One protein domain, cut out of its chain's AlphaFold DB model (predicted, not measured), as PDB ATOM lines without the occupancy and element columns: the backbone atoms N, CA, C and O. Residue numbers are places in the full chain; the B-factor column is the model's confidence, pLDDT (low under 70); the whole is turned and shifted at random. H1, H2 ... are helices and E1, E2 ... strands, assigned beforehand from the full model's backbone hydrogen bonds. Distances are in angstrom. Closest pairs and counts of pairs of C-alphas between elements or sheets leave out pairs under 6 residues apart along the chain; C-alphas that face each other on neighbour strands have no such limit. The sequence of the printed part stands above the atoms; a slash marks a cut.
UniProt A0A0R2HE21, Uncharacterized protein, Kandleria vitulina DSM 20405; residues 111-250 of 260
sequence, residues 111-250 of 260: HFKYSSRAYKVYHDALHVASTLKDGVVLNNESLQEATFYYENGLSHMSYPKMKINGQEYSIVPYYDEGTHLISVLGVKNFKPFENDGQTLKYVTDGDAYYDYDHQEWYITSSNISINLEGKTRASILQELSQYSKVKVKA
ATOM      1  N   HIS A 111     251.349 300.096 259.781       44.91
ATOM      2  CA  HIS A 111     251.514 298.685 259.541       44.91
ATOM      3  C   HIS A 111     251.627 297.956 260.878       44.91
ATOM      4  O   HIS A 111     250.840 297.058 261.028       44.91
ATOM      5  N   PHE A 112     252.339 298.397 261.926       50.88
ATOM      6  CA  PHE A 112     252.322 297.695 263.232       50.88
ATOM      7  C   PHE A 112     250.946 297.516 263.868       50.88
ATOM      8  O   PHE A 112     250.732 296.537 264.576       50.88
ATOM      9  N   LYS A 113     249.993 298.422 263.616       44.66
ATOM     10  CA  LYS A 113     248.627 298.275 264.136       44.66
ATOM     11  C   LYS A 113     247.823 297.192 263.396       44.66
ATOM     12  O   LYS A 113     246.854 296.685 263.955       44.66
ATOM     13  N   TYR A 114     248.207 296.859 262.163       45.44
ATOM     14  CA  TYR A 114     247.501 295.921 261.277       45.44
ATOM     15  C   TYR A 114     248.375 294.770 260.749       45.44
ATOM     16  O   TYR A 114     247.879 293.894 260.053       45.44
ATOM     17  N   SER A 115     249.664 294.764 261.065       59.50
ATOM     18  CA  SER A 115     250.652 293.803 260.605       59.50
ATOM     19  C   SER A 115     250.709 292.652 261.582       59.50
ATOM     20  O   SER A 115     250.433 292.800 262.774       59.50
ATOM     21  N   SER A 116     251.155 291.507 261.087       71.31
ATOM     22  CA  SER A 116     251.399 290.358 261.942       71.31
ATOM     23  C   SER A 116     252.328 290.694 263.116       71.31
ATOM     24  O   SER A 116     253.236 291.522 263.010       71.31
ATOM     25  N   ARG A 117     252.138 289.997 264.240       80.06
ATOM     26  CA  ARG A 117     253.031 290.078 265.408       80.06
ATOM     27  C   ARG A 117     254.496 289.778 265.048       80.06
ATOM     28  O   ARG A 117     255.389 290.340 265.660       80.06
ATOM     29  N   ALA A 118     254.725 288.965 264.013       85.31
ATOM     30  CA  ALA A 118     256.046 288.681 263.452       85.31
ATOM     31  C   ALA A 118     256.711 289.924 262.853       85.31
ATOM     32  O   ALA A 118     257.861 290.221 263.158       85.31
ATOM     33  N   TYR A 119     255.953 290.683 262.059       81.25
ATOM     34  CA  TYR A 119     256.416 291.935 261.468       81.25
ATOM     35  C   TYR A 119     256.778 292.962 262.540       81.25
ATOM     36  O   TYR A 119     257.794 293.639 262.429       81.25
ATOM     37  N   LYS A 120     255.971 293.050 263.604       81.88
ATOM     38  CA  LYS A 120     256.283 293.899 264.756       81.88
ATOM     39  C   LYS A 120     257.614 293.490 265.404       81.88
ATOM     40  O   LYS A 120     258.521 294.309 265.438       81.88
ATOM     41  N   VAL A 121     257.761 292.222 265.804       87.75
ATOM     42  CA  VAL A 121     259.000 291.714 266.432       87.75
ATOM     43  C   VAL A 121     260.227 291.942 265.544       87.75
ATOM     44  O   VAL A 121     261.272 292.331 266.050       87.75
ATOM     45  N   TYR A 122     260.104 291.751 264.227       89.19
ATOM     46  CA  TYR A 122     261.185 292.017 263.274       89.19
ATOM     47  C   TYR A 122     261.681 293.468 263.348       89.19
ATOM     48  O   TYR A 122     262.877 293.719 263.477       89.19
ATOM     49  N   HIS A 123     260.766 294.434 263.307       82.12
ATOM     50  CA  HIS A 123     261.133 295.849 263.369       82.12
ATOM     51  C   HIS A 123     261.570 296.304 264.759       82.12
ATOM     52  O   HIS A 123     262.440 297.166 264.858       82.12
ATOM     53  N   ASP A 124     261.019 295.723 265.823       85.19
ATOM     54  CA  ASP A 124     261.495 295.986 267.182       85.19
ATOM     55  C   ASP A 124     262.923 295.461 267.368       85.19
ATOM     56  O   ASP A 124     263.750 296.136 267.975       85.19
ATOM     57  N   ALA A 125     263.261 294.314 266.772       89.50
ATOM     58  CA  ALA A 125     264.625 293.795 266.749       89.50
ATOM     59  C   ALA A 125     265.582 294.710 265.966       89.50
ATOM     60  O   ALA A 125     266.657 295.027 266.469       89.50
ATOM     61  N   LEU A 126     265.180 295.214 264.791       86.12
ATOM     62  CA  LEU A 126     265.954 296.227 264.050       86.12
ATOM     63  C   LEU A 126     266.177 297.491 264.894       86.12
ATOM     64  O   LEU A 126     267.282 298.036 264.943       86.12
ATOM     65  N   HIS A 127     265.133 297.952 265.589       80.88
ATOM     66  CA  HIS A 127     265.218 299.114 266.464       80.88
ATOM     67  C   HIS A 127     266.186 298.878 267.626       80.88
ATOM     68  O   HIS A 127     267.081 299.696 267.854       80.88
ATOM     69  N   VAL A 128     266.052 297.752 268.327       85.81
ATOM     70  CA  VAL A 128     266.953 297.346 269.409       85.81
ATOM     71  C   VAL A 128     268.390 297.279 268.901       85.81
ATOM     72  O   VAL A 128     269.245 297.958 269.457       85.81
ATOM     73  N   ALA A 129     268.650 296.582 267.794       85.25
ATOM     74  CA  ALA A 129     269.986 296.470 267.210       85.25
ATOM     75  C   ALA A 129     270.611 297.834 266.874       85.25
ATOM     76  O   ALA A 129     271.802 298.033 267.097       85.25
ATOM     77  N   SER A 130     269.808 298.793 266.401       75.50
ATOM     78  CA  SER A 130     270.262 300.161 266.097       75.50
ATOM     79  C   SER A 130     270.462 301.063 267.324       75.50
ATOM     80  O   SER A 130     270.997 302.163 267.203       75.50
ATOM     81  N   THR A 131     269.985 300.643 268.500       75.31
ATOM     82  CA  THR A 131     270.011 301.442 269.739       75.31
ATOM     83  C   THR A 131     270.790 300.785 270.876       75.31
ATOM     84  O   THR A 131     270.906 301.381 271.952       75.31
ATOM     85  N   LEU A 132     271.350 299.590 270.653       73.88
ATOM     86  CA  LEU A 132     272.287 298.970 271.582       73.88
ATOM     87  C   LEU A 132     273.457 299.927 271.826       73.88
ATOM     88  O   LEU A 132     274.077 300.435 270.896       73.88
ATOM     89  N   LYS A 133     273.716 300.197 273.107       68.31
ATOM     90  CA  LYS A 133     274.724 301.168 273.538       68.31
ATOM     91  C   LYS A 133     276.130 300.733 273.138       68.31
ATOM     92  O   LYS A 133     276.435 299.539 273.116       68.31
ATOM     93  N   ASP A 134     277.001 301.725 272.983       57.19
ATOM     94  CA  ASP A 134     278.447 301.540 272.878       57.19
ATOM     95  C   ASP A 134     278.956 300.577 273.965       57.19
ATOM     96  O   ASP A 134     278.701 300.762 275.158       57.19
ATOM     97  N   GLY A 135     279.668 299.532 273.539       61.34
ATOM     98  CA  GLY A 135     280.218 298.494 274.416       61.34
ATOM     99  C   GLY A 135     279.367 297.227 274.554       61.34
ATOM    100  O   GLY A 135     279.874 296.242 275.085       61.34
ATOM    101  N   VAL A 136     278.127 297.200 274.049       73.56
ATOM    102  CA  VAL A 136     277.363 295.951 273.893       73.56
ATOM    103  C   VAL A 136     277.677 295.350 272.526       73.56
ATOM    104  O   VAL A 136     277.390 295.953 271.490       73.56
ATOM    105  N   VAL A 137     278.273 294.157 272.520       83.19
ATOM    106  CA  VAL A 137     278.477 293.390 271.286       83.19
ATOM    107  C   VAL A 137     277.115 292.894 270.820       83.19
ATOM    108  O   VAL A 137     276.461 292.148 271.544       83.19
ATOM    109  N   LEU A 138     276.687 293.324 269.633       86.75
ATOM    110  CA  LEU A 138     275.491 292.779 268.997       86.75
ATOM    111  C   LEU A 138     275.823 291.383 268.462       86.75
ATOM    112  O   LEU A 138     276.611 291.245 267.533       86.75
ATOM    113  N   ASN A 139     275.184 290.386 269.052       91.44
ATOM    114  CA  ASN A 139     275.178 288.980 268.668       91.44
ATOM    115  C   ASN A 139     273.752 288.419 268.851       91.44
ATOM    116  O   ASN A 139     272.850 289.131 269.306       91.44
ATOM    117  N   ASN A 140     273.528 287.152 268.502       93.12
ATOM    118  CA  ASN A 140     272.199 286.542 268.609       93.12
ATOM    119  C   ASN A 140     271.618 286.604 270.037       93.12
ATOM    120  O   ASN A 140     270.442 286.918 270.217       93.12
ATOM    121  N   GLU A 141     272.447 286.347 271.051       92.50
ATOM    122  CA  GLU A 141     272.031 286.316 272.460       92.50
ATOM    123  C   GLU A 141     271.599 287.702 272.954       92.50
ATOM    124  O   GLU A 141     270.484 287.877 273.446       92.50
ATOM    125  N   SER A 142     272.452 288.708 272.751       91.88
ATOM    126  CA  SER A 142     272.192 290.098 273.146       91.88
ATOM    127  C   SER A 142     270.982 290.695 272.430       91.88
ATOM    128  O   SER A 142     270.220 291.434 273.057       91.88
ATOM    129  N   LEU A 143     270.755 290.363 271.150       92.62
ATOM    130  CA  LEU A 143     269.552 290.792 270.438       92.62
ATOM    131  C   LEU A 143     268.304 290.154 271.050       92.62
ATOM    132  O   LEU A 143     267.343 290.860 271.346       92.62
ATOM    133  N   GLN A 144     268.316 288.836 271.251       93.62
ATOM    134  CA  GLN A 144     267.189 288.104 271.827       93.62
ATOM    135  C   GLN A 144     266.829 288.621 273.217       93.62
ATOM    136  O   GLN A 144     265.670 288.945 273.467       93.62
ATOM    137  N   GLU A 145     267.818 288.779 274.091       90.94
ATOM    138  CA  GLU A 145     267.629 289.318 275.435       90.94
ATOM    139  C   GLU A 145     267.065 290.743 275.410       90.94
ATOM    140  O   GLU A 145     266.050 291.035 276.050       90.94
ATOM    141  N   ALA A 146     267.673 291.637 274.628       90.25
ATOM    142  CA  ALA A 146     267.233 293.023 274.565       90.25
ATOM    143  C   ALA A 146     265.827 293.151 273.958       90.25
ATOM    144  O   ALA A 146     264.997 293.893 274.489       90.25
ATOM    145  N   THR A 147     265.509 292.398 272.899       90.56
ATOM    146  CA  THR A 147     264.158 292.366 272.325       90.56
ATOM    147  C   THR A 147     263.149 291.719 273.273       90.56
ATOM    148  O   THR A 147     262.026 292.208 273.368       90.56
ATOM    149  N   PHE A 148     263.523 290.679 274.027       89.06
ATOM    150  CA  PHE A 148     262.657 290.075 275.043       89.06
ATOM    151  C   PHE A 148     262.216 291.113 276.079       89.06
ATOM    152  O   PHE A 148     261.025 291.222 276.371       89.06
ATOM    153  N   TYR A 149     263.145 291.913 276.605       88.50
ATOM    154  CA  TYR A 149     262.807 292.974 277.555       88.50
ATOM    155  C   TYR A 149     262.028 294.120 276.910       88.50
ATOM    156  O   TYR A 149     261.086 294.625 277.523       88.50
ATOM    157  N   TYR A 150     262.374 294.501 275.679       85.25
ATOM    158  CA  TYR A 150     261.656 295.531 274.925       85.25
ATOM    159  C   TYR A 150     260.178 295.164 274.710       85.25
ATOM    160  O   TYR A 150     259.295 296.004 274.877       85.25
ATOM    161  N   GLU A 151     259.896 293.887 274.439       82.06
ATOM    162  CA  GLU A 151     258.550 293.341 274.233       82.06
ATOM    163  C   GLU A 151     257.806 292.985 275.538       82.06
ATOM    164  O   GLU A 151     256.812 292.259 275.506       82.06
ATOM    165  N   ASN A 152     258.256 293.484 276.696       80.38
ATOM    166  CA  ASN A 152     257.708 293.166 278.024       80.38
ATOM    167  C   ASN A 152     257.708 291.661 278.363       80.38
ATOM    168  O   ASN A 152     256.850 291.176 279.105       80.38
ATOM    169  N   GLY A 153     258.689 290.907 277.864       78.38
ATOM    170  CA  GLY A 153     258.773 289.457 278.037       78.38
ATOM    171  C   GLY A 153     258.774 288.998 279.499       78.38
ATOM    172  O   GLY A 153     258.228 287.939 279.797       78.38
ATOM    173  N   LEU A 154     259.290 289.809 280.435       82.94
ATOM    174  CA  LEU A 154     259.221 289.526 281.877       82.94
ATOM    175  C   LEU A 154     257.787 289.491 282.409       82.94
ATOM    176  O   LEU A 154     257.440 288.605 283.182       82.94
ATOM    177  N   SER A 155     256.942 290.435 281.995       84.19
ATOM    178  CA  SER A 155     255.549 290.492 282.447       84.19
ATOM    179  C   SER A 155     254.742 289.293 281.948       84.19
ATOM    180  O   SER A 155     253.848 288.822 282.646       84.19
ATOM    181  N   HIS A 156     255.091 288.768 280.773       83.19
ATOM    182  CA  HIS A 156     254.415 287.627 280.153       83.19
ATOM    183  C   HIS A 156     255.145 286.295 280.356       83.19
ATOM    184  O   HIS A 156     254.677 285.260 279.871       83.19
ATOM    185  N   MET A 157     256.307 286.312 281.017       85.94
ATOM    186  CA  MET A 157     257.251 285.194 281.127       85.94
ATOM    187  C   MET A 157     257.491 284.464 279.789       85.94
ATOM    188  O   MET A 157     257.701 283.249 279.756       85.94
ATOM    189  N   SER A 158     257.385 285.179 278.665       89.50
ATOM    190  CA  SER A 158     257.414 284.599 277.322       89.50
ATOM    191  C   SER A 158     257.698 285.628 276.232       89.50
ATOM    192  O   SER A 158     257.420 286.813 276.396       89.50
ATOM    193  N   TYR A 159     258.234 285.158 275.102       91.00
ATOM    194  CA  TYR A 159     258.226 285.933 273.862       91.00
ATOM    195  C   TYR A 159     256.792 286.086 273.334       91.00
ATOM    196  O   TYR A 159     255.940 285.238 273.621       91.00
ATOM    197  N   PRO A 160     256.527 287.107 272.497       89.25
ATOM    198  CA  PRO A 160     255.315 287.199 271.694       89.25
ATOM    199  C   PRO A 160     254.928 285.863 271.047       89.25
ATOM    200  O   PRO A 160     255.765 285.184 270.458       89.25
ATOM    201  N   LYS A 161     253.647 285.491 271.126       88.31
ATOM    202  CA  LYS A 161     253.133 284.236 270.560       88.31
ATOM    203  C   LYS A 161     252.178 284.476 269.400       88.31
ATOM    204  O   LYS A 161     251.450 285.470 269.376       88.31
ATOM    205  N   MET A 162     252.152 283.541 268.457       85.56
ATOM    206  CA  MET A 162     251.225 283.536 267.322       85.56
ATOM    207  C   MET A 162     250.805 282.108 266.976       85.56
ATOM    208  O   MET A 162     251.602 281.175 267.074       85.56
ATOM    209  N   LYS A 163     249.558 281.939 266.526       85.06
ATOM    210  CA  LYS A 163     249.107 280.690 265.907       85.06
ATOM    211  C   LYS A 163     249.346 280.740 264.403       85.06
ATOM    212  O   LYS A 163     248.835 281.626 263.729       85.06
ATOM    213  N   ILE A 164     250.081 279.769 263.875       79.56
ATOM    214  CA  ILE A 164     250.331 279.606 262.443       79.56
ATOM    215  C   ILE A 164     249.802 278.225 262.056       79.56
ATOM    216  O   ILE A 164     250.272 277.208 262.564       79.56
ATOM    217  N   ASN A 165     248.780 278.187 261.195       78.00
ATOM    218  CA  ASN A 165     248.091 276.950 260.805       78.00
ATOM    219  C   ASN A 165     247.614 276.112 262.017       78.00
ATOM    220  O   ASN A 165     247.850 274.910 262.102       78.00
ATOM    221  N   GLY A 166     247.005 276.776 263.008       80.06
ATOM    222  CA  GLY A 166     246.473 276.140 264.220       80.06
ATOM    223  C   GLY A 166     247.511 275.754 265.282       80.06
ATOM    224  O   GLY A 166     247.122 275.450 266.408       80.06
ATOM    225  N   GLN A 167     248.807 275.822 264.975       84.94
ATOM    226  CA  GLN A 167     249.891 275.533 265.913       84.94
ATOM    227  C   GLN A 167     250.426 276.829 266.539       84.94
ATOM    228  O   GLN A 167     250.619 277.814 265.836       84.94
ATOM    229  N   GLU A 168     250.673 276.836 267.851       88.94
ATOM    230  CA  GLU A 168     251.269 277.983 268.556       88.94
ATOM    231  C   GLU A 168     252.798 277.995 268.414       88.94
ATOM    232  O   GLU A 168     253.456 276.966 268.608       88.94
ATOM    233  N   TYR A 169     253.343 279.176 268.118       90.81
ATOM    234  CA  TYR A 169     254.770 279.466 268.012       90.81
ATOM    235  C   TYR A 169     255.122 280.661 268.894       90.81
ATOM    236  O   TYR A 169     254.384 281.649 268.937       90.81
ATOM    237  N   SER A 170     256.275 280.582 269.552       93.00
ATOM    238  CA  SER A 170     256.959 281.759 270.090       93.00
ATOM    239  C   SER A 170     257.698 282.450 268.952       93.00
ATOM    240  O   SER A 170     258.345 281.782 268.150       93.00
ATOM    241  N   ILE A 171     257.569 283.768 268.872       93.69
ATOM    242  CA  ILE A 171     258.143 284.605 267.824       93.69
ATOM    243  C   ILE A 171     259.417 285.228 268.382       93.69
ATOM    244  O   ILE A 171     259.354 286.102 269.246       93.69
ATOM    245  N   VAL A 172     260.559 284.740 267.913       95.62
ATOM    246  CA  VAL A 172     261.877 285.037 268.480       95.62
ATOM    247  C   VAL A 172     262.736 285.694 267.397       95.62
ATOM    248  O   VAL A 172     262.813 285.153 266.291       95.62
ATOM    249  N   PRO A 173     263.351 286.861 267.651       95.69
ATOM    250  CA  PRO A 173     264.293 287.437 266.704       95.69
ATOM    251  C   PRO A 173     265.579 286.610 266.669       95.69
ATOM    252  O   PRO A 173     265.946 285.961 267.644       95.69
ATOM    253  N   TYR A 174     266.277 286.662 265.549       95.81
ATOM    254  CA  TYR A 174     267.573 286.030 265.372       95.81
ATOM    255  C   TYR A 174     268.509 287.005 264.677       95.81
ATOM    256  O   TYR A 174     268.069 287.721 263.776       95.81
ATOM    257  N   TYR A 175     269.777 287.016 265.073       94.00
ATOM    258  CA  TYR A 175     270.821 287.768 264.384       94.00
ATOM    259  C   TYR A 175     271.958 286.844 263.983       94.00
ATOM    260  O   TYR A 175     272.582 286.222 264.842       94.00
ATOM    261  N   ASP A 176     272.228 286.789 262.683       92.00
ATOM    262  CA  ASP A 176     273.416 286.139 262.151       92.00
ATOM    263  C   ASP A 176     274.583 287.127 262.134       92.00
ATOM    264  O   ASP A 176     274.548 288.124 261.414       92.00
ATOM    265  N   GLU A 177     275.642 286.843 262.886       88.75
ATOM    266  CA  GLU A 177     276.835 287.696 262.910       88.75
ATOM    267  C   GLU A 177     277.596 287.662 261.579       88.75
ATOM    268  O   GLU A 177     278.177 288.670 261.186       88.75
ATOM    269  N   GLY A 178     277.574 286.525 260.871       87.50
ATOM    270  CA  GLY A 178     278.327 286.336 259.628       87.50
ATOM    271  C   GLY A 178     277.760 287.104 258.433       87.50
ATOM    272  O   GLY A 178     278.512 287.525 257.556       87.50
ATOM    273  N   THR A 179     276.442 287.291 258.390       86.50
ATOM    274  CA  THR A 179     275.736 287.997 257.310       86.50
ATOM    275  C   THR A 179     275.047 289.276 257.769       86.50
ATOM    276  O   THR A 179     274.431 289.955 256.951       86.50
ATOM    277  N   HIS A 180     275.129 289.618 259.058       85.62
ATOM    278  CA  HIS A 180     274.418 290.735 259.696       85.62
ATOM    279  C   HIS A 180     272.890 290.688 259.536       85.62
ATOM    280  O   HIS A 180     272.202 291.702 259.692       85.62
ATOM    281  N   LEU A 181     272.345 289.507 259.228       88.50
ATOM    282  CA  LEU A 181     270.930 289.306 258.978       88.50
ATOM    283  C   LEU A 181     270.164 289.206 260.303       88.50
ATOM    284  O   LEU A 181     270.271 288.222 261.031       88.50
ATOM    285  N   ILE A 182     269.315 290.191 260.570       91.75
ATOM    286  CA  ILE A 182     268.207 290.106 261.515       91.75
ATOM    287  C   ILE A 182     267.028 289.409 260.834       91.75
ATOM    288  O   ILE A 182     266.555 289.816 259.770       91.75
ATOM    289  N   SER A 183     266.541 288.351 261.469       92.69
ATOM    290  CA  SER A 183     265.413 287.524 261.036       92.69
ATOM    291  C   SER A 183     264.456 287.252 262.193       92.69
ATOM    292  O   SER A 183     264.746 287.569 263.345       92.69
ATOM    293  N   VAL A 184     263.304 286.647 261.897       94.38
ATOM    294  CA  VAL A 184     262.350 286.190 262.915       94.38
ATOM    295  C   VAL A 184     262.054 284.707 262.722       94.38
ATOM    296  O   VAL A 184     261.634 284.267 261.648       94.38
ATOM    297  N   LEU A 185     262.256 283.952 263.798       95.00
ATOM    298  CA  LEU A 185     261.974 282.532 263.905       95.00
ATOM    299  C   LEU A 185     260.663 282.303 264.663       95.00
ATOM    300  O   LEU A 185     260.352 282.976 265.646       95.00
ATOM    301  N   GLY A 186     259.896 281.316 264.214       93.62
ATOM    302  CA  GLY A 186     258.807 280.720 264.974       93.62
ATOM    303  C   GLY A 186     259.294 279.432 265.627       93.62
ATOM    304  O   GLY A 186     259.741 278.528 264.926       93.62
ATOM    305  N   VAL A 187     259.176 279.318 266.949       93.69
ATOM    306  CA  VAL A 187     259.651 278.157 267.722       93.69
ATOM    307  C   VAL A 187     258.493 277.519 268.481       93.69
ATOM    308  O   VAL A 187     257.802 278.185 269.262       93.69
ATOM    309  N   LYS A 188     258.254 276.222 268.272       91.06
ATOM    310  CA  LYS A 188     257.196 275.485 268.975       91.06
ATOM    311  C   LYS A 188     257.617 275.170 270.405       91.06
ATOM    312  O   LYS A 188     258.765 274.838 270.671       91.06
ATOM    313  N   ASN A 189     256.653 275.201 271.327       86.12
ATOM    314  CA  ASN A 189     256.828 274.771 272.725       86.12
ATOM    315  C   ASN A 189     258.013 275.429 273.461       86.12
ATOM    316  O   ASN A 189     258.533 274.867 274.427       86.12
ATOM    317  N   PHE A 190     258.440 276.611 273.013       91.06
ATOM    318  CA  PHE A 190     259.595 277.288 273.574       91.06
ATOM    319  C   PHE A 190     259.298 277.812 274.982       91.06
ATOM    320  O   PHE A 190     258.282 278.467 275.225       91.06
ATOM    321  N   LYS A 191     260.207 277.510 275.911       90.12
ATOM    322  CA  LYS A 191     260.220 278.059 277.266       90.12
ATOM    323  C   LYS A 191     261.451 278.957 277.366       90.12
ATOM    324  O   LYS A 191     262.550 278.412 277.303       90.12
ATOM    325  N   PRO A 192     261.289 280.282 277.512       87.81
ATOM    326  CA  PRO A 192     262.413 281.207 277.424       87.81
ATOM    327  C   PRO A 192     263.342 281.172 278.623       87.81
ATOM    328  O   PRO A 192     264.384 281.792 278.548       87.81
ATOM    329  N   PHE A 193     262.997 280.476 279.706       91.06
ATOM    330  CA  PHE A 193     263.848 280.387 280.884       91.06
ATOM    331  C   PHE A 193     264.473 278.999 281.033       91.06
ATOM    332  O   PHE A 193     263.875 277.959 280.709       91.06
ATOM    333  N   GLU A 194     265.689 278.990 281.563       88.81
ATOM    334  CA  GLU A 194     266.318 277.820 282.152       88.81
ATOM    335  C   GLU A 194     265.537 277.308 283.366       88.81
ATOM    336  O   GLU A 194     264.577 277.918 283.846       88.81
ATOM    337  N   ASN A 195     265.931 276.136 283.867       85.31
ATOM    338  CA  ASN A 195     265.278 275.519 285.025       85.31
ATOM    339  C   ASN A 195     265.395 276.369 286.307       85.31
ATOM    340  O   ASN A 195     264.650 276.130 287.255       85.31
ATOM    341  N   ASP A 196     266.309 277.344 286.336       83.25
ATOM    342  CA  ASP A 196     266.464 278.315 287.425       83.25
ATOM    343  C   ASP A 196     265.395 279.426 287.416       83.25
ATOM    344  O   ASP A 196     265.251 280.149 288.403       83.25
ATOM    345  N   GLY A 197     264.628 279.552 286.327       80.38
ATOM    346  CA  GLY A 197     263.593 280.569 286.152       80.38
ATOM    347  C   GLY A 197     264.116 281.999 285.977       80.38
ATOM    348  O   GLY A 197     263.311 282.926 286.030       80.38
ATOM    349  N   GLN A 198     265.426 282.191 285.799       79.19
ATOM    350  CA  GLN A 198     266.070 283.508 285.718       79.19
ATOM    351  C   GLN A 198     266.902 283.670 284.447       79.19
ATOM    352  O   GLN A 198     266.854 284.731 283.829       79.19
ATOM    353  N   THR A 199     267.629 282.631 284.041       86.31
ATOM    354  CA  THR A 199     268.511 282.687 282.874       86.31
ATOM    355  C   THR A 199     267.697 282.488 281.601       86.31
ATOM    356  O   THR A 199     266.937 281.521 281.501       86.31
ATOM    357  N   LEU A 200     267.831 283.397 280.628       87.62
ATOM    358  CA  LEU A 200     267.160 283.260 279.337       87.62
ATOM    359  C   LEU A 200     267.825 282.171 278.486       87.62
ATOM    360  O   LEU A 200     269.046 282.077 278.400       87.62
ATOM    361  N   LYS A 201     266.998 281.360 277.831       92.62
ATOM    362  CA  LYS A 201     267.391 280.454 276.755       92.62
ATOM    363  C   LYS A 201     267.441 281.218 275.450       92.62
ATOM    364  O   LYS A 201     266.511 281.964 275.137       92.62
ATOM    365  N   TYR A 202     268.467 280.937 274.664       92.19
ATOM    366  CA  TYR A 202     268.628 281.511 273.339       92.19
ATOM    367  C   TYR A 202     268.324 280.474 272.268       92.19
ATOM    368  O   TYR A 202     268.600 279.281 272.410       92.19
ATOM    369  N   VAL A 203     267.708 280.943 271.194       92.75
ATOM    370  CA  VAL A 203     267.310 280.122 270.057       92.75
ATOM    371  C   VAL A 203     268.328 280.304 268.940       92.75
ATOM    372  O   VAL A 203     268.568 281.427 268.506       92.75
ATOM    373  N   THR A 204     268.898 279.213 268.441       91.00
ATOM    374  CA  THR A 204     269.736 279.230 267.228       91.00
ATOM    375  C   THR A 204     268.994 278.705 266.000       91.00
ATOM    376  O   THR A 204     269.302 279.111 264.884       91.00
ATOM    377  N   ASP A 205     267.974 277.867 266.218       91.88
ATOM    378  CA  ASP A 205     267.189 277.226 265.167       91.88
ATOM    379  C   ASP A 205     265.677 277.377 265.412       91.88
ATOM    380  O   ASP A 205     265.224 277.401 266.556       91.88
ATOM    381  N   GLY A 206     264.870 277.406 264.346       91.81
ATOM    382  CA  GLY A 206     263.406 277.518 264.444       91.81
ATOM    383  C   GLY A 206     262.618 276.449 263.685       91.81
ATOM    384  O   GLY A 206     263.151 275.708 262.866       91.81
ATOM    385  N   ASP A 207     261.312 276.391 263.934       91.44
ATOM    386  CA  ASP A 207     260.343 275.565 263.195       91.44
ATOM    387  C   ASP A 207     259.699 276.316 262.015       91.44
ATOM    388  O   ASP A 207     259.063 275.723 261.137       91.44
ATOM    389  N   ALA A 208     259.773 277.642 262.044       90.69
ATOM    390  CA  ALA A 208     259.228 278.513 261.021       90.69
ATOM    391  C   ALA A 208     260.124 279.737 260.837       90.69
ATOM    392  O   ALA A 208     260.752 280.207 261.783       90.69
ATOM    393  N   TYR A 209     260.157 280.261 259.619       92.12
ATOM    394  CA  TYR A 209     260.892 281.464 259.248       92.12
ATOM    395  C   TYR A 209     259.918 282.495 258.690       92.12
ATOM    396  O   TYR A 209     259.073 282.165 257.849       92.12
ATOM    397  N   TYR A 210     260.021 283.732 259.171       90.38
ATOM    398  CA  TYR A 210     259.207 284.836 258.689       90.38
ATOM    399  C   TYR A 210     259.927 285.594 257.573       90.38
ATOM    400  O   TYR A 210     260.953 286.234 257.789       90.38
ATOM    401  N   ASP A 211     259.351 285.556 256.379       87.44
ATOM    402  CA  ASP A 211     259.788 286.354 255.246       87.44
ATOM    403  C   ASP A 211     259.068 287.699 255.254       87.44
ATOM    404  O   ASP A 211     257.906 287.811 254.858       87.44
ATOM    405  N   TYR A 212     259.762 288.724 255.731       79.75
ATOM    406  CA  TYR A 212     259.200 290.053 255.939       79.75
ATOM    407  C   TYR A 212     258.851 290.795 254.638       79.75
ATOM    408  O   TYR A 212     257.891 291.563 254.653       79.75
ATOM    409  N   ASP A 213     259.541 290.542 253.516       75.25
ATOM    410  CA  ASP A 213     259.227 291.184 252.221       75.25
ATOM    411  C   ASP A 213     257.854 290.754 251.707       75.25
ATOM    412  O   ASP A 213     257.053 291.566 251.240       75.25
ATOM    413  N   HIS A 214     257.591 289.450 251.785       77.62
ATOM    414  CA  HIS A 214     256.329 288.866 251.344       77.62
ATOM    415  C   HIS A 214     255.287 288.846 252.469       77.62
ATOM    416  O   HIS A 214     254.111 288.602 252.213       77.62
ATOM    417  N   GLN A 215     255.709 289.138 253.703       79.25
ATOM    418  CA  GLN A 215     254.935 288.964 254.928       79.25
ATOM    419  C   GLN A 215     254.339 287.554 255.017       79.25
ATOM    420  O   GLN A 215     253.149 287.367 255.282       79.25
ATOM    421  N   GLU A 216     255.185 286.553 254.783       83.94
ATOM    422  CA  GLU A 216     254.812 285.142 254.710       83.94
ATOM    423  C   GLU A 216     255.594 284.310 255.725       83.94
ATOM    424  O   GLU A 216     256.777 284.530 255.966       83.94
ATOM    425  N   TRP A 217     254.936 283.304 256.294       86.62
ATOM    426  CA  TRP A 217     255.605 282.271 257.076       86.62
ATOM    427  C   TRP A 217     255.957 281.070 256.205       86.62
ATOM    428  O   TRP A 217     255.101 280.529 255.501       86.62
ATOM    429  N   TYR A 218     257.202 280.620 256.327       87.00
ATOM    430  CA  TYR A 218     257.700 279.361 255.790       87.00
ATOM    431  C   TYR A 218     257.821 278.370 256.944       87.00
ATOM    432  O   TYR A 218     258.572 278.611 257.884       87.00
ATOM    433  N   ILE A 219     257.061 277.277 256.889       85.50
ATOM    434  CA  ILE A 219     256.952 276.314 257.991       85.50
ATOM    435  C   ILE A 219     257.547 274.987 257.541       85.50
ATOM    436  O   ILE A 219     257.126 274.418 256.527       85.50
ATOM    437  N   THR A 220     258.499 274.467 258.307       79.69
ATOM    438  CA  THR A 220     259.092 273.161 258.029       79.69
ATOM    439  C   THR A 220     258.236 272.029 258.598       79.69
ATOM    440  O   THR A 220     257.425 272.188 259.517       79.69
ATOM    441  N   SER A 221     258.390 270.832 258.028       70.75
ATOM    442  CA  SER A 221     257.829 269.618 258.632       70.75
ATOM    443  C   SER A 221     258.492 269.310 259.983       70.75
ATOM    444  O   SER A 221     259.612 269.744 260.226       70.75
ATOM    445  N   SER A 222     257.837 268.512 260.831       66.31
ATOM    446  CA  SER A 222     258.194 268.261 262.242       66.31
ATOM    447  C   SER A 222     259.624 267.783 262.543       66.31
ATOM    448  O   SER A 222     259.988 267.742 263.711       66.31
ATOM    449  N   ASN A 223     260.418 267.411 261.533       68.44
ATOM    450  CA  ASN A 223     261.755 266.837 261.705       68.44
ATOM    451  C   ASN A 223     262.878 267.712 261.111       68.44
ATOM    452  O   ASN A 223     264.014 267.254 261.041       68.44
ATOM    453  N   ILE A 224     262.573 268.921 260.628       75.31
ATOM    454  CA  ILE A 224     263.553 269.823 260.005       75.31
ATOM    455  C   ILE A 224     263.566 271.125 260.809       75.31
ATOM    456  O   ILE A 224     262.557 271.831 260.821       75.31
ATOM    457  N   SER A 225     264.686 271.438 261.462       84.12
ATOM    458  CA  SER A 225     264.913 272.761 262.048       84.12
ATOM    459  C   SER A 225     265.504 273.705 261.000       84.12
ATOM    460  O   SER A 225     266.239 273.293 260.102       84.12
ATOM    461  N   ILE A 226     265.142 274.981 261.085       86.75
ATOM    462  CA  ILE A 226     265.695 276.052 260.264       86.75
ATOM    463  C   ILE A 226     266.888 276.623 261.018       86.75
ATOM    464  O   ILE A 226     266.699 277.373 261.973       86.75
ATOM    465  N   ASN A 227     268.093 276.279 260.576       87.88
ATOM    466  CA  ASN A 227     269.326 276.921 261.016       87.88
ATOM    467  C   ASN A 227     269.662 278.074 260.055       87.88
ATOM    468  O   ASN A 227     269.666 277.873 258.832       87.88
ATOM    469  N   LEU A 228     269.894 279.266 260.607       87.44
ATOM    470  CA  LEU A 228     270.144 280.502 259.858       87.44
ATOM    471  C   LEU A 228     271.631 280.895 259.799       87.44
ATOM    472  O   LEU A 228     271.967 281.857 259.113       87.44
ATOM    473  N   GLU A 229     272.507 280.164 260.488       92.62
ATOM    474  CA  GLU A 229     273.908 280.545 260.686       92.62
ATOM    475  C   GLU A 229     274.661 280.625 259.354       92.62
ATOM    476  O   GLU A 229     274.683 279.676 258.562       92.62
ATOM    477  N   GLY A 230     275.265 281.784 259.090       89.81
ATOM    478  CA  GLY A 230     276.016 282.065 257.868       89.81
ATOM    479  C   GLY A 230     275.173 282.072 256.590       89.81
ATOM    480  O   GLY A 230     275.732 282.021 255.490       89.81
ATOM    481  N   LYS A 231     273.838 282.110 256.690       89.62
ATOM    482  CA  LYS A 231     272.944 282.089 255.529       89.62
ATOM    483  C   LYS A 231     272.375 283.469 255.240       89.62
ATOM    484  O   LYS A 231     271.726 284.099 256.066       89.62
ATOM    485  N   THR A 232     272.509 283.887 253.986       87.94
ATOM    486  CA  THR A 232     271.757 285.032 253.458       87.94
ATOM    487  C   THR A 232     270.265 284.709 253.393       87.94
ATOM    488  O   THR A 232     269.868 283.546 253.231       87.94
ATOM    489  N   ARG A 233     269.422 285.746 253.392       86.75
ATOM    490  CA  ARG A 233     267.977 285.591 253.193       86.75
ATOM    491  C   ARG A 233     267.650 284.802 251.921       86.75
ATOM    492  O   ARG A 233     266.824 283.891 251.963       86.75
ATOM    493  N   ALA A 234     268.309 285.109 250.803       85.56
ATOM    494  CA  ALA A 234     268.089 284.410 249.539       85.56
ATOM    495  C   ALA A 234     268.376 282.902 249.650       85.56
ATOM    496  O   ALA A 234     267.565 282.091 249.199       85.56
ATOM    497  N   SER A 235     269.480 282.517 250.304       87.94
ATOM    498  CA  SER A 235     269.797 281.101 250.536       87.94
ATOM    499  C   SER A 235     268.793 280.411 251.461       87.94
ATOM    500  O   SER A 235     268.392 279.286 251.170       87.94
ATOM    501  N   ILE A 236     268.317 281.097 252.511       89.25
ATOM    502  CA  ILE A 236     267.269 280.576 253.405       89.25
ATOM    503  C   ILE A 236     265.997 280.294 252.602       89.25
ATOM    504  O   ILE A 236     265.454 279.195 252.659       89.25
ATOM    505  N   LEU A 237     265.533 281.258 251.802       87.25
ATOM    506  CA  LEU A 237     264.323 281.098 250.993       87.25
ATOM    507  C   LEU A 237     264.467 280.008 249.926       87.25
ATOM    508  O   LEU A 237     263.513 279.269 249.671       87.25
ATOM    509  N   GLN A 238     265.650 279.868 249.324       87.19
ATOM    510  CA  GLN A 238     265.936 278.797 248.371       87.19
ATOM    511  C   GLN A 238     265.856 277.420 249.038       87.19
ATOM    512  O   GLN A 238     265.201 276.527 248.503       87.19
ATOM    513  N   GLU A 239     266.472 277.248 250.205       86.06
ATOM    514  CA  GLU A 239     266.413 276.008 250.979       86.06
ATOM    515  C   GLU A 239     264.971 275.699 251.403       86.06
ATOM    516  O   GLU A 239     264.443 274.623 251.129       86.06
ATOM    517  N   LEU A 240     264.269 276.683 251.966       84.00
ATOM    518  CA  LEU A 240     262.889 276.519 252.417       84.00
ATOM    519  C   LEU A 240     261.910 276.268 251.271       84.00
ATOM    520  O   LEU A 240     260.905 275.602 251.490       84.00
ATOM    521  N   SER A 241     262.185 276.722 250.047       78.75
ATOM    522  CA  SER A 241     261.353 276.384 248.884       78.75
ATOM    523  C   SER A 241     261.313 274.878 248.587       78.75
ATOM    524  O   SER A 241     260.352 274.399 247.990       78.75
ATOM    525  N   GLN A 242     262.317 274.122 249.046       73.56
ATOM    526  CA  GLN A 242     262.398 272.669 248.878       73.56
ATOM    527  C   GLN A 242     261.623 271.908 249.965       73.56
ATOM    528  O   GLN A 242     261.195 270.777 249.735       73.56
ATOM    529  N   TYR A 243     261.427 272.520 251.140       66.69
ATOM    530  CA  TYR A 243     260.898 271.848 252.337       66.69
ATOM    531  C   TYR A 243     259.571 272.413 252.853       66.69
ATOM    532  O   TYR A 243     258.835 271.714 253.559       66.69
ATOM    533  N   SER A 244     259.256 273.668 252.536       61.66
ATOM    534  CA  SER A 244     258.073 274.360 253.035       61.66
ATOM    535  C   SER A 244     256.830 273.839 252.327       61.66
ATOM    536  O   SER A 244     256.639 274.021 251.124       61.66
ATOM    537  N   LYS A 245     255.964 273.174 253.094       53.53
ATOM    538  CA  LYS A 245     254.693 272.629 252.595       53.53
ATOM    539  C   LYS A 245     253.584 273.679 252.524       53.53
ATOM    540  O   LYS A 245     252.566 273.423 251.888       53.53
ATOM    541  N   VAL A 246     253.744 274.824 253.196       59.72
ATOM    542  CA  VAL A 246     252.692 275.839 253.335       59.72
ATOM    543  C   VAL A 246     253.319 277.229 253.411       59.72
ATOM    544  O   VAL A 246     254.135 277.494 254.289       59.72
ATOM    545  N   LYS A 247     252.886 278.121 252.517       60.78
ATOM    546  CA  LYS A 247     253.073 279.568 252.648       60.78
ATOM    547  C   LYS A 247     251.820 280.146 253.288       60.78
ATOM    548  O   LYS A 247     250.728 279.959 252.752       60.78
ATOM    549  N   VAL A 248     251.960 280.805 254.434       61.22
ATOM    550  CA  VAL A 248     250.833 281.451 255.125       61.22
ATOM    551  C   VAL A 248     251.064 282.953 255.118       61.22
ATOM    552  O   VAL A 248     252.054 283.413 255.687       61.22
ATOM    553  N   LYS A 249     250.154 283.718 254.504       60.03
ATOM    554  CA  LYS A 249     250.180 285.180 254.620       60.03
ATOM    555  C   LYS A 249     249.915 285.570 256.062       60.03
ATOM    556  O   LYS A 249     249.000 285.055 256.704       60.03
ATOM    557  N   ALA A 250     250.705 286.502 256.570       54.69
ATOM    558  CA  ALA A 250     250.687 286.839 257.984       54.69
ATOM    559  C   ALA A 250     249.424 287.614 258.422       54.69
ATOM    560  O   ALA A 250     249.138 287.684 259.615       54.69
TER     561      ALA A 250
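AT A GLANCE: This is residues 111 to 250 of the 260 residues of an uncharacterized protein of Kandleria vitulina DSM 20405 (UniProt A0A0R2HE21). One six-stranded sheet, curled like part of a barrel, has the long helix H2 over one face and H5 over the opposite face, while H3 crosses H2 beside E2. The sheet is folded back on itself, E1 and E2 facing E4, E5 and E6, with E3 as the hinge. The printed part has 140 residues with five named helices and six named strands, in the order H1 H2 H3 H4 E1 E2 E3 E4 E5 H5 E6, a mixed class. The sheet's order is E1 E2 E3 E4 E5 E6, antiparallel throughout. The whole is compact and rounded, with a radius of gyration of the C-alphas of 14.3 A and spans of 39 by 32 by 30 A.

IN THESE COORDINATES: H1, residues 111 to 114, begins at C-alpha 111 (251.514, 298.685, 259.541). H2, residues 117 to 131, is 20.9 A long; H3, residues 140 to 150, is 15.2 A; H4 is residues 153 to 156. E1 is residues 161 to 164. E2, residues 167 to 175, is 24.3 A long and begins at (249.891, 275.533, 265.913). E3, residues 182 to 188, is 19.8 A. E4 is residues 208 to 211 and E5 residues 216 to 219. H5, residues 233 to 243, is 15.5 A. E6, residues 247 to 249, ends at (250.180, 285.180, 254.620).

HOW THE PARTS SIT: E1 to E5 form a meander, each strand the antiparallel neighbour of the one before. N 162 and O 169 are 3.0 A apart between E1 and E2, N 172 and O 185 2.9 A between E2 and E3, N 186 and O 208 2.8 A between E3 and E4, N 209 and O 218 2.9 A between E4 and E5, and N 217 and O 248 2.9 A between E5 and E6. The sheet is strongly twisted. H2 lies over E2 and E3 at a height over the sheet of 9.1 A; its closest C-alphas to E3 are Tyr 122 and Val 184, 6.0 A. On the opposite face H5 lies over E4 and E5 at a height of 9.6 A. H2 and H3 touch, closest C-alphas Ala 125 and Thr 147 at 5.8 A, only just about perpendicular at 73 degrees. H3 only grazes the sheet, with residues 140 to 148. H1 is close to but not clearly touching H2, as is H4 to H3. In H2 and H3 every O i to N i+4 pair is within hydrogen-bond range, in H5 5 of 7; H1 and H4 are too short for such a pair.

THE WHOLE: The C-alphas of Asp 134 and Lys 245 are farthest apart, 42.6 A. The printed part has no cut. The links E3 to E4 and E5 to H5 are long; residues 205 to 206 of the first pair antiparallel with 226 to 227 of the second. The mean pLDDT of the printed part is 82.9, with residues 111 to 115, 133 to 135, 222 to 223 and 243 to 250 under 70.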